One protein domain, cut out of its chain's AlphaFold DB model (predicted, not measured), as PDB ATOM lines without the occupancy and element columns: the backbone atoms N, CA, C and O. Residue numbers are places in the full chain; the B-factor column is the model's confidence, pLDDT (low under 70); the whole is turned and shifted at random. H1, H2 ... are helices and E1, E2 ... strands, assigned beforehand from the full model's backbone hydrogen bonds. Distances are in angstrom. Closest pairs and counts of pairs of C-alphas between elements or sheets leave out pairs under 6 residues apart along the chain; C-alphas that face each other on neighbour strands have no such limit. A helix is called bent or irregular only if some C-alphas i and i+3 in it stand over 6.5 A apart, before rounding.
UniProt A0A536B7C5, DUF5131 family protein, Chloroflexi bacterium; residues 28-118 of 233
ATOM      1  N   PRO A  28      15.461 -21.592  28.445       93.25
ATOM      2  CA  PRO A  28      14.572 -21.292  27.320       93.25
ATOM      3  C   PRO A  28      13.796 -19.990  27.541       93.25
ATOM      4  O   PRO A  28      13.486 -19.641  28.680       93.25
ATOM      5  N   ARG A  29      13.528 -19.247  26.462       92.94
ATOM      6  CA  ARG A  29      12.819 -17.954  26.508       92.94
ATOM      7  C   ARG A  29      12.018 -17.731  25.235       92.94
ATOM      8  O   ARG A  29      12.460 -18.169  24.172       92.94
ATOM      9  N   MET A  30      10.925 -16.983  25.356       92.62
ATOM     10  CA  MET A  30      10.325 -16.259  24.239       92.62
ATOM     11  C   MET A  30      10.995 -14.882  24.125       92.62
ATOM     12  O   MET A  30      11.152 -14.172  25.120       92.62
ATOM     13  N   VAL A  31      11.452 -14.536  22.927       94.69
ATOM     14  CA  VAL A  31      12.268 -13.349  22.654       94.69
ATOM     15  C   VAL A  31      11.556 -12.519  21.602       94.69
ATOM     16  O   VAL A  31      11.374 -13.000  20.488       94.69
ATOM     17  N   PHE A  32      11.172 -11.287  21.931       94.75
ATOM     18  CA  PHE A  32      10.600 -10.370  20.950       94.75
ATOM     19  C   PHE A  32      11.724  -9.560  20.302       94.75
ATOM     20  O   PHE A  32      12.351  -8.712  20.945       94.75
ATOM     21  N   VAL A  33      12.019  -9.890  19.047       93.44
ATOM     22  CA  VAL A  33      13.126  -9.328  18.270       93.44
ATOM     23  C   VAL A  33      12.724  -7.966  17.724       93.44
ATOM     24  O   VAL A  33      11.649  -7.820  17.147       93.44
ATOM     25  N   ASN A  34      13.604  -6.980  17.885       86.38
ATOM     26  CA  ASN A  34      13.415  -5.601  17.447       86.38
ATOM     27  C   ASN A  34      12.154  -4.961  18.050       86.38
ATOM     28  O   ASN A  34      11.393  -4.291  17.367       86.38
ATOM     29  N   SER A  35      11.935  -5.117  19.359       78.94
ATOM     30  CA  SER A  35      10.669  -4.740  20.018       78.94
ATOM     31  C   SER A  35      10.250  -3.264  19.900       78.94
ATOM     32  O   SER A  35       9.119  -2.922  20.235       78.94
ATOM     33  N   MET A  36      11.169  -2.384  19.495       79.44
ATOM     34  CA  MET A  36      10.956  -0.943  19.302       79.44
ATOM     35  C   MET A  36      11.430  -0.465  17.915       79.44
ATOM     36  O   MET A  36      11.603   0.735  17.704       79.44
ATOM     37  N   SER A  37      11.699  -1.382  16.984       87.69
ATOM     38  CA  SER A  37      12.196  -1.096  15.635       87.69
ATOM     39  C   SER A  37      11.610  -2.090  14.623       87.69
ATOM     40  O   SER A  37      10.790  -2.929  14.971       87.69
ATOM     41  N   ASP A  38      11.981  -1.981  13.347       94.38
ATOM     42  CA  ASP A  38      11.519  -2.905  12.309       94.38
ATOM     43  C   ASP A  38      12.730  -3.496  11.583       94.38
ATOM     44  O   ASP A  38      13.515  -2.768  10.971       94.38
ATOM     45  N   LEU A  39      12.910  -4.819  11.688       96.25
ATOM     46  CA  LEU A  39      14.040  -5.535  11.084       96.25
ATOM     47  C   LEU A  39      14.054  -5.419   9.551       96.25
ATOM     48  O   LEU A  39      15.121  -5.455   8.942       96.25
ATOM     49  N   PHE A  40      12.883  -5.240   8.938       97.75
ATOM     50  CA  PHE A  40      12.704  -5.143   7.491       97.75
ATOM     51  C   PHE A  40      12.549  -3.691   7.021       97.75
ATOM     52  O   PHE A  40      12.032  -3.434   5.935       97.75
ATOM     53  N   TYR A  41      13.002  -2.714   7.806       96.50
ATOM     54  CA  TYR A  41      13.098  -1.338   7.329       96.50
ATOM     55  C   TYR A  41      14.083  -1.226   6.153       96.50
ATOM     56  O   TYR A  41      15.138  -1.859   6.138       96.50
ATOM     57  N   GLU A  42      13.757  -0.399   5.159       94.56
ATOM     58  CA  GLU A  42      14.443  -0.362   3.863       94.56
ATOM     59  C   GLU A  42      15.949  -0.063   3.930       94.56
ATOM     60  O   GLU A  42      16.714  -0.508   3.072       94.56
ATOM     61  N   ARG A  43      16.381   0.646   4.978       95.00
ATOM     62  CA  ARG A  43      17.785   1.007   5.225       95.00
ATOM     63  C   ARG A  43      18.581  -0.059   5.984       95.00
ATOM     64  O   ARG A  43      19.770   0.141   6.208       95.00
ATOM     65  N   ILE A  44      17.955  -1.158   6.410       96.19
ATOM     66  CA  ILE A  44      18.664  -2.285   7.027       96.19
ATOM     67  C   ILE A  44      19.284  -3.138   5.906       96.19
ATOM     68  O   ILE A  44      18.533  -3.633   5.054       96.19
ATOM     69  N   PRO A  45      20.621  -3.318   5.878       97.31
ATOM     70  CA  PRO A  45      21.283  -4.149   4.876       97.31
ATOM     71  C   PRO A  45      20.827  -5.604   4.965       97.31
ATOM     72  O   PRO A  45      20.636  -6.129   6.068       97.31
ATOM     73  N   PHE A  46      20.690  -6.264   3.815       98.06
ATOM     74  CA  PHE A  46      20.286  -7.670   3.747       98.06
ATOM     75  C   PHE A  46      21.207  -8.560   4.590       98.06
ATOM     76  O   PHE A  46      20.723  -9.394   5.348       98.06
ATOM     77  N   GLU A  47      22.515  -8.316   4.542       98.12
ATOM     78  CA  GLU A  47      23.540  -9.081   5.256       98.12
ATOM     79  C   GLU A  47      23.335  -9.015   6.775       98.12
ATOM     80  O   GLU A  47      23.634  -9.962   7.503       98.12
ATOM     81  N   PHE A  48      22.801  -7.903   7.289       97.69
ATOM     82  CA  PHE A  48      22.481  -7.799   8.708       97.69
ATOM     83  C   PHE A  48      21.211  -8.580   9.062       97.69
ATOM     84  O   PHE A  48      21.192  -9.261  10.085       97.69
ATOM     85  N   ILE A  49      20.180  -8.529   8.212       98.38
ATOM     86  CA  ILE A  49      18.953  -9.325   8.388       98.38
ATOM     87  C   ILE A  49      19.300 -10.816   8.374       98.38
ATOM     88  O   ILE A  49      18.892 -11.551   9.270       98.38
ATOM     89  N   GLU A  50      20.119 -11.252   7.419       98.56
ATOM     90  CA  GLU A  50      20.600 -12.630   7.328       98.56
ATOM     91  C   GLU A  50      21.337 -13.055   8.604       98.56
ATOM     92  O   GLU A  50      21.019 -14.093   9.178       98.56
ATOM     93  N   ARG A  51      22.243 -12.220   9.134       98.12
ATOM     94  CA  ARG A  51      22.933 -12.494  10.409       98.12
ATOM     95  C   ARG A  51      21.983 -12.610  11.601       98.12
ATOM     96  O   ARG A  51      22.219 -13.446  12.473       98.12
ATOM     97  N   VAL A  52      20.925 -11.797  11.654       98.12
ATOM     98  CA  VAL A  52      19.886 -11.903  12.692       98.12
ATOM     99  C   VAL A  52      19.172 -13.251  12.582       98.12
ATOM    100  O   VAL A  52      19.059 -13.960  13.579       98.12
ATOM    101  N   PHE A  53      18.751 -13.648  11.378       98.50
ATOM    102  CA  PHE A  53      18.099 -14.940  11.149       98.50
ATOM    103  C   PHE A  53      19.013 -16.127  11.464       98.50
ATOM    104  O   PHE A  53      18.581 -17.053  12.150       98.50
ATOM    105  N   THR A  54      20.286 -16.072  11.075       98.31
ATOM    106  CA  THR A  54      21.287 -17.088  11.431       98.31
ATOM    107  C   THR A  54      21.401 -17.252  12.945       98.31
ATOM    108  O   THR A  54      21.277 -18.369  13.444       98.31
ATOM    109  N   ALA A  55      21.525 -16.153  13.700       97.31
ATOM    110  CA  ALA A  55      21.587 -16.215  15.162       97.31
ATOM    111  C   ALA A  55      20.325 -16.853  15.779       97.31
ATOM    112  O   ALA A  55      20.424 -17.645  16.717       97.31
ATOM    113  N   MET A  56      19.136 -16.559  15.240       97.75
ATOM    114  CA  MET A  56      17.886 -17.170  15.713       97.75
ATOM    115  C   MET A  56      17.810 -18.676  15.414       97.75
ATOM    116  O   MET A  56      17.344 -19.456  16.249       97.75
ATOM    117  N   VAL A  57      18.265 -19.098  14.231       97.56
ATOM    118  CA  VAL A  57      18.253 -20.505  13.796       97.56
ATOM    119  C   VAL A  57      19.269 -21.352  14.564       97.56
ATOM    120  O   VAL A  57      19.004 -22.527  14.838       97.56
ATOM    121  N   GLU A  58      20.412 -20.776  14.936       96.75
ATOM    122  CA  GLU A  58      21.431 -21.437  15.757       96.75
ATOM    123  C   GLU A  58      20.952 -21.634  17.204       96.75
ATOM    124  O   GLU A  58      21.093 -22.719  17.776       96.75
ATOM    125  N   GLU A  59      20.275 -20.639  17.779       96.56
ATOM    126  CA  GLU A  59      19.856 -20.636  19.184       96.56
ATOM    127  C   GLU A  59      18.487 -21.295  19.422       96.56
ATOM    128  O   GLU A  59      17.580 -20.732  20.042       96.56
ATOM    129  N   LYS A  60      18.350 -22.557  18.997       94.06
ATOM    130  CA  LYS A  60      17.091 -23.344  19.010       94.06
ATOM    131  C   LYS A  60      16.449 -23.566  20.387       94.06
ATOM    132  O   LYS A  60      15.359 -24.128  20.470       94.06
ATOM    133  N   ARG A  61      17.129 -23.193  21.473       94.50
ATOM    134  CA  ARG A  61      16.597 -23.223  22.846       94.50
ATOM    135  C   ARG A  61      15.618 -22.072  23.108       94.50
ATOM    136  O   ARG A  61      14.851 -22.141  24.067       94.50
ATOM    137  N   HIS A  62      15.648 -21.029  22.285       95.50
ATOM    138  CA  HIS A  62      14.758 -19.880  22.377       95.50
ATOM    139  C   HIS A  62      13.745 -19.880  21.244       95.50
ATOM    140  O   HIS A  62      14.043 -20.320  20.136       95.50
ATOM    141  N   THR A  63      12.564 -19.346  21.530       96.44
ATOM    142  CA  THR A  63      11.577 -18.979  20.516       96.44
ATOM    143  C   THR A  63      11.726 -17.495  20.232       96.44
ATOM    144  O   THR A  63      11.672 -16.688  21.159       96.44
ATOM    145  N   PHE A  64      11.917 -17.135  18.973       97.38
ATOM    146  CA  PHE A  64      12.070 -15.758  18.531       97.38
ATOM    147  C   PHE A  64      10.800 -15.312  17.823       97.38
ATOM    148  O   PHE A  64      10.438 -15.864  16.792       97.38
ATOM    149  N   GLN A  65      10.132 -14.318  18.388       97.50
ATOM    150  CA  GLN A  65       9.006 -13.626  17.790       97.50
ATOM    151  C   GLN A  65       9.535 -12.410  17.026       97.50
ATOM    152  O   GLN A  65      10.134 -11.517  17.623       97.50
ATOM    153  N   VAL A  66       9.312 -12.372  15.715       98.38
ATOM    154  CA  VAL A  66       9.694 -11.268  14.826       98.38
ATOM    155  C   VAL A  66       8.424 -10.630  14.279       98.38
ATOM    156  O   VAL A  66       7.542 -11.337  13.799       98.38
ATOM    157  N   LEU A  67       8.329  -9.303  14.332       98.38
ATOM    158  CA  LEU A  67       7.183  -8.540  13.837       98.38
ATOM    159  C   LEU A  67       7.655  -7.454  12.868       98.38
ATOM    160  O   LEU A  67       8.689  -6.828  13.098       98.38
ATOM    161  N   THR A  68       6.898  -7.210  11.799       98.25
ATOM    162  CA  THR A  68       7.196  -6.133  10.845       98.25
ATOM    163  C   THR A  68       5.936  -5.485  10.274       98.25
ATOM    164  O   THR A  68       4.890  -6.119  10.140       98.25
ATOM    165  N   LYS A  69       6.052  -4.215   9.880       97.62
ATOM    166  CA  LYS A  69       5.079  -3.504   9.032       97.62
ATOM    167  C   LYS A  69       5.471  -3.532   7.551       97.62
ATOM    168  O   LYS A  69       4.702  -3.098   6.697       97.62
ATOM    169  N   ARG A  70       6.670  -4.022   7.227       98.00
ATOM    170  CA  ARG A  70       7.280  -4.027   5.887       98.00
ATOM    171  C   ARG A  70       7.121  -5.394   5.214       98.00
ATOM    172  O   ARG A  70       8.092  -5.989   4.753       98.00
ATOM    173  N   ALA A  71       5.883  -5.891   5.165       98.50
ATOM    174  CA  ALA A  71       5.570  -7.253   4.727       98.50
ATOM    175  C   ALA A  71       6.048  -7.568   3.294       98.50
ATOM    176  O   ALA A  71       6.619  -8.632   3.068       98.50
ATOM    177  N   ALA A  72       5.957  -6.612   2.366       98.62
ATOM    178  CA  ALA A  72       6.468  -6.785   1.006       98.62
ATOM    179  C   ALA A  72       7.984  -7.071   0.972       98.62
ATOM    180  O   ALA A  72       8.432  -7.980   0.273       98.62
ATOM    181  N   ARG A  73       8.781  -6.354   1.781       98.56
ATOM    182  CA  ARG A  73      10.230  -6.602   1.892       98.56
ATOM    183  C   ARG A  73      10.513  -7.924   2.603       98.56
ATOM    184  O   ARG A  73      11.430  -8.641   2.214       98.56
ATOM    185  N   LEU A  74       9.728  -8.274   3.625       98.75
ATOM    186  CA  LEU A  74       9.792  -9.605   4.238       98.75
ATOM    187  C   LEU A  74       9.607 -10.694   3.177       98.75
ATOM    188  O   LEU A  74      10.442 -11.589   3.091       98.75
ATOM    189  N   ARG A  75       8.560 -10.604   2.354       98.62
ATOM    190  CA  ARG A  75       8.281 -11.568   1.285       98.62
ATOM    191  C   ARG A  75       9.418 -11.655   0.269       98.62
ATOM    192  O   ARG A  75       9.795 -12.760  -0.105       98.62
ATOM    193  N   GLU A  76       9.964 -10.518  -0.160       98.62
ATOM    194  CA  GLU A  76      11.094 -10.461  -1.098       98.62
ATOM    195  C   GLU A  76      12.324 -11.210  -0.562       98.62
ATOM    196  O   GLU A  76      12.968 -11.970  -1.283       98.62
ATOM    197  N   LEU A  77      12.646 -11.008   0.718       98.69
ATOM    198  CA  LEU A  77      13.861 -11.548   1.325       98.69
ATOM    199  C   LEU A  77      13.683 -12.963   1.886       98.69
ATOM    200  O   LEU A  77      14.667 -13.691   2.000       98.69
ATOM    201  N   ALA A  78      12.457 -13.376   2.216       98.56
ATOM    202  CA  ALA A  78      12.168 -14.649   2.877       98.56
ATOM    203  C   ALA A  78      12.789 -15.886   2.196       98.56
ATOM    204  O   ALA A  78      13.325 -16.718   2.932       98.56
ATOM    205  N   PRO A  79      12.809 -16.026   0.853       98.50
ATOM    206  CA  PRO A  79      13.452 -17.166   0.188       98.50
ATOM    207  C   PRO A  79      14.971 -17.253   0.391       98.50
ATOM    208  O   PRO A  79      15.560 -18.302   0.148       98.50
ATOM    209  N   ARG A  80      15.613 -16.155   0.805       98.44
ATOM    210  CA  ARG A  80      17.068 -16.045   0.993       98.44
ATOM    211  C   ARG A  80      17.495 -16.147   2.459       98.44
ATOM    212  O   ARG A  80      18.686 -16.171   2.733       98.44
ATOM    213  N   LEU A  81      16.547 -16.161   3.396       98.69
ATOM    214  CA  LEU A  81      16.826 -16.202   4.831       98.69
ATOM    215  C   LEU A  81      16.805 -17.648   5.350       98.69
ATOM    216  O   LEU A  81      16.009 -18.457   4.866       98.69
ATOM    217  N   PRO A  82      17.629 -17.998   6.355       98.19
ATOM    218  CA  PRO A  82      17.538 -19.301   6.997       98.19
ATOM    219  C   PRO A  82      16.311 -19.355   7.920       98.19
ATOM    220  O   PRO A  82      16.070 -18.435   8.698       98.19
ATOM    221  N   TRP A  83      15.553 -20.454   7.877       98.12
ATOM    222  CA  TRP A  83      14.334 -20.633   8.676       98.12
ATOM    223  C   TRP A  83      14.409 -21.857   9.585       98.12
ATOM    224  O   TRP A  83      14.987 -22.891   9.247       98.12
ATOM    225  N   SER A  84      13.759 -21.764  10.741       97.00
ATOM    226  CA  SER A  84      13.577 -22.873  11.675       97.00
ATOM    227  C   SER A  84      12.259 -22.726  12.433       97.00
ATOM    228  O   SER A  84      11.686 -21.642  12.524       97.00
ATOM    229  N   ALA A  85      11.773 -23.819  13.028       96.31
ATOM    230  CA  ALA A  85      10.501 -23.827  13.759       96.31
ATOM    231  C   ALA A  85      10.465 -22.891  14.985       96.31
ATOM    232  O   ALA A  85       9.385 -22.590  15.487       96.31
ATOM    233  N   ASN A  86      11.628 -22.448  15.479       96.81
ATOM    234  CA  ASN A  86      11.737 -21.522  16.602       96.81
ATOM    235  C   ASN A  86      11.761 -20.039  16.182       96.81
ATOM    236  O   ASN A  86      11.886 -19.183  17.053       96.81
ATOM    237  N   VAL A  87      11.624 -19.736  14.886       97.81
ATOM    238  CA  VAL A  87      11.404 -18.379  14.367       97.81
ATOM    239  C   VAL A  87       9.921 -18.217  14.048       97.81
ATOM    240  O   VAL A  87       9.403 -18.809  13.100       97.81
ATOM    241  N   TRP A  88       9.226 -17.442  14.872       98.25
ATOM    242  CA  TRP A  88       7.834 -17.060  14.676       98.25
ATOM    243  C   TRP A  88       7.809 -15.718  13.969       98.25
ATOM    244  O   TRP A  88       8.394 -14.747  14.452       98.25
ATOM    245  N   MET A  89       7.136 -15.667  12.829       98.75
ATOM    246  CA  MET A  89       7.100 -14.480  11.987       98.75
ATOM    247  C   MET A  89       5.702 -13.893  11.998       98.75
ATOM    248  O   MET A  89       4.723 -14.618  11.834       98.75
ATOM    249  N   GLY A  90       5.603 -12.584  12.160       98.62
ATOM    250  CA  GLY A  90       4.326 -11.905  12.115       98.62
ATOM    251  C   GLY A  90       4.380 -10.563  11.428       98.62
ATOM    252  O   GLY A  90       5.444  -9.968  11.229       98.62
ATOM    253  N   VAL A  91       3.194 -10.084  11.076       98.81
ATOM    254  CA  VAL A  91       2.989  -8.758  10.497       98.81
ATOM    255  C   VAL A  91       1.990  -7.975  11.333       98.81
ATOM    256  O   VAL A  91       1.068  -8.550  11.916       98.81
ATOM    257  N   SER A  92       2.179  -6.662  11.413       98.38
ATOM    258  CA  SER A  92       1.164  -5.787  11.999       98.38
ATOM    259  C   SER A  92       0.057  -5.521  10.983       98.38
ATOM    260  O   SER A  92       0.350  -5.196   9.830       98.38
ATOM    261  N   VAL A  93      -1.194  -5.625  11.419       98.44
ATOM    262  CA  VAL A  93      -2.399  -5.303  10.642       98.44
ATOM    263  C   VAL A  93      -3.287  -4.445  11.534       98.44
ATOM    264  O   VAL A  93      -4.131  -4.942  12.268       98.44
ATOM    265  N   GLU A  94      -3.030  -3.140  11.542       97.38
ATOM    266  CA  GLU A  94      -3.709  -2.214  12.456       97.38
ATOM    267  C   GLU A  94      -5.122  -1.815  11.989       97.38
ATOM    268  O   GLU A  94      -5.922  -1.342  12.791       97.38
ATOM    269  N   ALA A  95      -5.409  -1.965  10.692       97.06
ATOM    270  CA  ALA A  95      -6.643  -1.559  10.017       97.06
ATOM    271  C   ALA A  95      -6.813  -2.339   8.696       97.06
ATOM    272  O   ALA A  95      -5.862  -2.972   8.225       97.06
ATOM    273  N   GLU A  96      -8.005  -2.268   8.099       96.88
ATOM    274  CA  GLU A  96      -8.398  -3.026   6.897       96.88
ATOM    275  C   GLU A  96      -7.454  -2.803   5.701       96.88
ATOM    276  O   GLU A  96      -7.055  -3.764   5.041       96.88
ATOM    277  N   ASP A  97      -6.974  -1.570   5.506       96.50
ATOM    278  CA  ASP A  97      -6.007  -1.202   4.456       96.50
ATOM    279  C   ASP A  97      -4.690  -2.000   4.516       96.50
ATOM    280  O   ASP A  97      -3.918  -2.032   3.556       96.50
ATOM    281  N   TYR A  98      -4.393  -2.642   5.650       97.56
ATOM    282  CA  TYR A  98      -3.162  -3.399   5.867       97.56
ATOM    283  C   TYR A  98      -3.335  -4.916   5.762       97.56
ATOM    284  O   TYR A  98      -2.354  -5.643   5.936       97.56
ATOM    285  N   THR A  99      -4.535  -5.405   5.446       97.56
ATOM    286  CA  THR A  99      -4.835  -6.842   5.292       97.56
ATOM    287  C   THR A  99      -3.971  -7.520   4.224       97.56
ATOM    288  O   THR A  99      -3.578  -8.668   4.398       97.56
ATOM    289  N   VAL A 100      -3.532  -6.780   3.200       97.38
ATOM    290  CA  VAL A 100      -2.580  -7.229   2.157       97.38
ATOM    291  C   VAL A 100      -1.286  -7.816   2.745       97.38
ATOM    292  O   VAL A 100      -0.665  -8.702   2.161       97.38
ATOM    293  N   ARG A 101      -0.868  -7.365   3.936       98.62
ATOM    294  CA  ARG A 101       0.340  -7.877   4.606       98.62
ATOM    295  C   ARG A 101       0.210  -9.349   5.006       98.62
ATOM    296  O   ARG A 101       1.229 -10.015   5.186       98.62
ATOM    297  N   ILE A 102      -1.016  -9.852   5.159       98.69
ATOM    298  CA  ILE A 102      -1.299 -11.246   5.518       98.69
ATOM    299  C   ILE A 102      -0.883 -12.173   4.373       98.69
ATOM    300  O   ILE A 102      -0.225 -13.184   4.621       98.69
ATOM    301  N   ASP A 103      -1.172 -11.795   3.123       98.56
ATOM    302  CA  ASP A 103      -0.734 -12.538   1.936       98.56
ATOM    303  C   ASP A 103       0.795 -12.626   1.855       98.56
ATOM    304  O   ASP A 103       1.363 -13.700   1.629       98.56
ATOM    305  N   ASP A 104       1.474 -11.506   2.103       98.75
ATOM    306  CA  ASP A 104       2.935 -11.453   2.121       98.75
ATOM    307  C   ASP A 104       3.527 -12.335   3.233       98.75
ATOM    308  O   ASP A 104       4.517 -13.036   3.006       98.75
ATOM    309  N   LEU A 105       2.906 -12.364   4.419       98.81
ATOM    310  CA  LEU A 105       3.297 -13.267   5.502       98.81
ATOM    311  C   LEU A 105       3.079 -14.736   5.121       98.81
ATOM    312  O   LEU A 105       3.948 -15.573   5.387       98.81
ATOM    313  N   ARG A 106       1.943 -15.068   4.492       98.56
ATOM    314  CA  ARG A 106       1.624 -16.431   4.040       98.56
ATOM    315  C   ARG A 106       2.669 -16.977   3.070       98.56
ATOM    316  O   ARG A 106       2.996 -18.158   3.158       98.56
ATOM    317  N   ALA A 107       3.252 -16.122   2.231       98.44
ATOM    318  CA  ALA A 107       4.312 -16.495   1.296       98.44
ATOM    319  C   ALA A 107       5.654 -16.865   1.968       98.44
ATOM    320  O   ALA A 107       6.565 -17.349   1.295       98.44
ATOM    321  N   THR A 108       5.809 -16.654   3.281       98.69
ATOM    322  CA  THR A 108       7.053 -16.973   3.997       98.69
ATOM    323  C   THR A 108       7.139 -18.451   4.424       98.69
ATOM    324  O   THR A 108       6.118 -19.073   4.746       98.69
ATOM    325  N   PRO A 109       8.358 -19.014   4.556       98.12
ATOM    326  CA  PRO A 109       8.567 -20.361   5.104       98.12
ATOM    327  C   PRO A 109       8.302 -20.507   6.613       98.12
ATOM    328  O   PRO A 109       8.491 -21.593   7.161       98.12
ATOM    329  N   ALA A 110       7.899 -19.440   7.314       97.88
ATOM    330  CA  ALA A 110       7.678 -19.473   8.756       97.88
ATOM    331  C   ALA A 110       6.638 -20.537   9.141       97.88
ATOM    332  O   ALA A 110       5.546 -20.590   8.570       97.88
ATOM    333  N   ARG A 111       6.966 -21.373  10.134       96.31
ATOM    334  CA  ARG A 111       6.048 -22.413  10.624       96.31
ATOM    335  C   ARG A 111       4.907 -21.832  11.452       96.31
ATOM    336  O   ARG A 111       3.783 -22.296  11.333       96.31
ATOM    337  N   ILE A 112       5.233 -20.868  12.311       97.94
ATOM    338  CA  ILE A 112       4.261 -20.100  13.082       97.94
ATOM    339  C   ILE A 112       4.212 -18.705  12.475       97.94
ATOM    340  O   ILE A 112       5.191 -17.953  12.537       97.94
ATOM    341  N   LYS A 113       3.068 -18.402  11.872       98.69
ATOM    342  CA  LYS A 113       2.689 -17.115  11.308       98.69
ATOM    343  C   LYS A 113       1.691 -16.460  12.249       98.69
ATOM    344  O   LYS A 113       0.697 -17.095  12.612       98.69
ATOM    345  N   PHE A 114       1.952 -15.222  12.657       98.75
ATOM    346  CA  PHE A 114       1.058 -14.507  13.564       98.75
ATOM    347  C   PHE A 114       0.699 -13.101  13.090       98.75
ATOM    348  O   PHE A 114       1.467 -12.447  12.387       98.75
ATOM    349  N   LEU A 115      -0.470 -12.624  13.504       98.81
ATOM    350  CA  LEU A 115      -0.922 -11.263  13.241       98.81
ATOM    351  C   LEU A 115      -0.838 -10.438  14.519       98.81
ATOM    352  O   LEU A 115      -1.327 -10.851  15.568       98.81
ATOM    353  N   SER A 116      -0.225  -9.263  14.431       98.50
ATOM    354  CA  SER A 116      -0.339  -8.243  15.469       98.50
ATOM    355  C   SER A 116      -1.403  -7.246  15.036       98.50
ATOM    356  O   SER A 116      -1.159  -6.373  14.203       98.50
ATOM    357  N   LEU A 117      -2.594  -7.386  15.599       98.44
ATOM    358  CA  LEU A 117      -3.734  -6.501  15.385       98.44
ATOM    359  C   LEU A 117      -3.635  -5.336  16.383       98.44
ATOM    360  O   LEU A 117      -4.521  -5.110  17.207       98.44
ATOM    361  N   GLU A 118      -2.467  -4.675  16.384       94.94
ATOM    362  CA  GLU A 118      -2.055  -3.713  17.407       94.94
ATOM    363  C   GLU A 118      -1.282  -2.493  16.865       94.94
ATOM    364  O   GLU A 118      -0.287  -2.658  16.150       94.94
TER     365      GLU A 118
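AT A GLANCE: This is residues 28 to 118 of the 233 residues of the protein "DUF5131 family protein" of Chloroflexi bacterium (UniProt A0A536B7C5). A curled, strongly twisted wall of four parallel strands looks like a slice of a barrel wall, with three helices ranged along the outside of its curve. H3 packs over E3 and E4, H2 lies side by side with H3, and H1 stands farther round toward E1; H1 and H2 only graze the sheet, and the inside of its curve has no named helix. The printed part has 91 residues with three named helices and four named strands, in the order E1 H1 E2 H2 E3 H3 E4; the sheet order is E1 E2 E3 E4 and the class is mixed, helices and strands. The whole is compact, with a radius of gyration of the C-alphas of 12.2 A and spans of 36 by 26 by 24 A.

HOW THE PARTS SIT: In the sheet, the inner strands E2, residues 63 to 68, and E3, residues 87 to 92, are parallel at 26 degrees, with N 66 and O 88 2.8 A apart, within hydrogen-bond range. The edge strand E1, residues 30 to 33, is parallel to E2 at 31 degrees, with N 31 and O 63 at 2.8 A. The edge strand E4, residues 112 to 117, is parallel to E3 at 26 degrees, with N 116 and O 91 at 2.9 A. H3, residues 100 to 106, is on the sheet at a height of 8.6 A, over E3 and, only just, over E4, on which 3 of its 7 C-alphas fall; it runs along the strands, at 7 degrees to E3 on the local plane. The closest C-alphas of H3 and E3 are those of Arg 101 and Val 91, 6.5 A apart. H2, residues 71 to 80, only grazes the sheet, with residues 71 to 74. H2 and H3 touch at a shallow tilt of 22 degrees, the same way; their closest C-alphas, of Ala 71 and Arg 101, are 5.3 A apart. H1, residues 46 to 58, only grazes the sheet, with residues 52 to 57. H1 and H2 are close but not clearly touching, the closest C-alphas, of Phe 46 and Leu 77, being 7.9 A apart; their steep tilt of 68 degrees is only just short of about perpendicular. H1 and H3 are apart. E1 H1 E2, E2 H2 E3 and E3 H3 E4 are strand-helix-strand units, two parallel neighbour strands with a helix between them in the chain, each with a right-handed crossover. In H1 every O i to N i+4 pair is within hydrogen-bond range; in H2 4 of 6 are, in H3 2 of 3.

IN THESE COORDINATES: E1 begins at C-alpha 30 (10.325, -16.259, 24.239). E2 is 16.7 A long, E3 16.4 A and E4 15.9 A; E4 ends at C-alpha 117 (-3.734, -6.501, 15.385). H1 is 18.3 A long from C-alpha 46 (20.286, -7.670, 3.747). H2, 14.9 A long, is irregular: C-alphas 76 and 79 are 7.2 A apart.

THE WHOLE: The C-alphas farthest apart are those of Pro 28 and Asp 97, at 36.7 A. The printed part has no cut. The link from E1 to H1, 12 residues, is long. The mean pLDDT of the printed part is 96.8, and no printed residue is under 70.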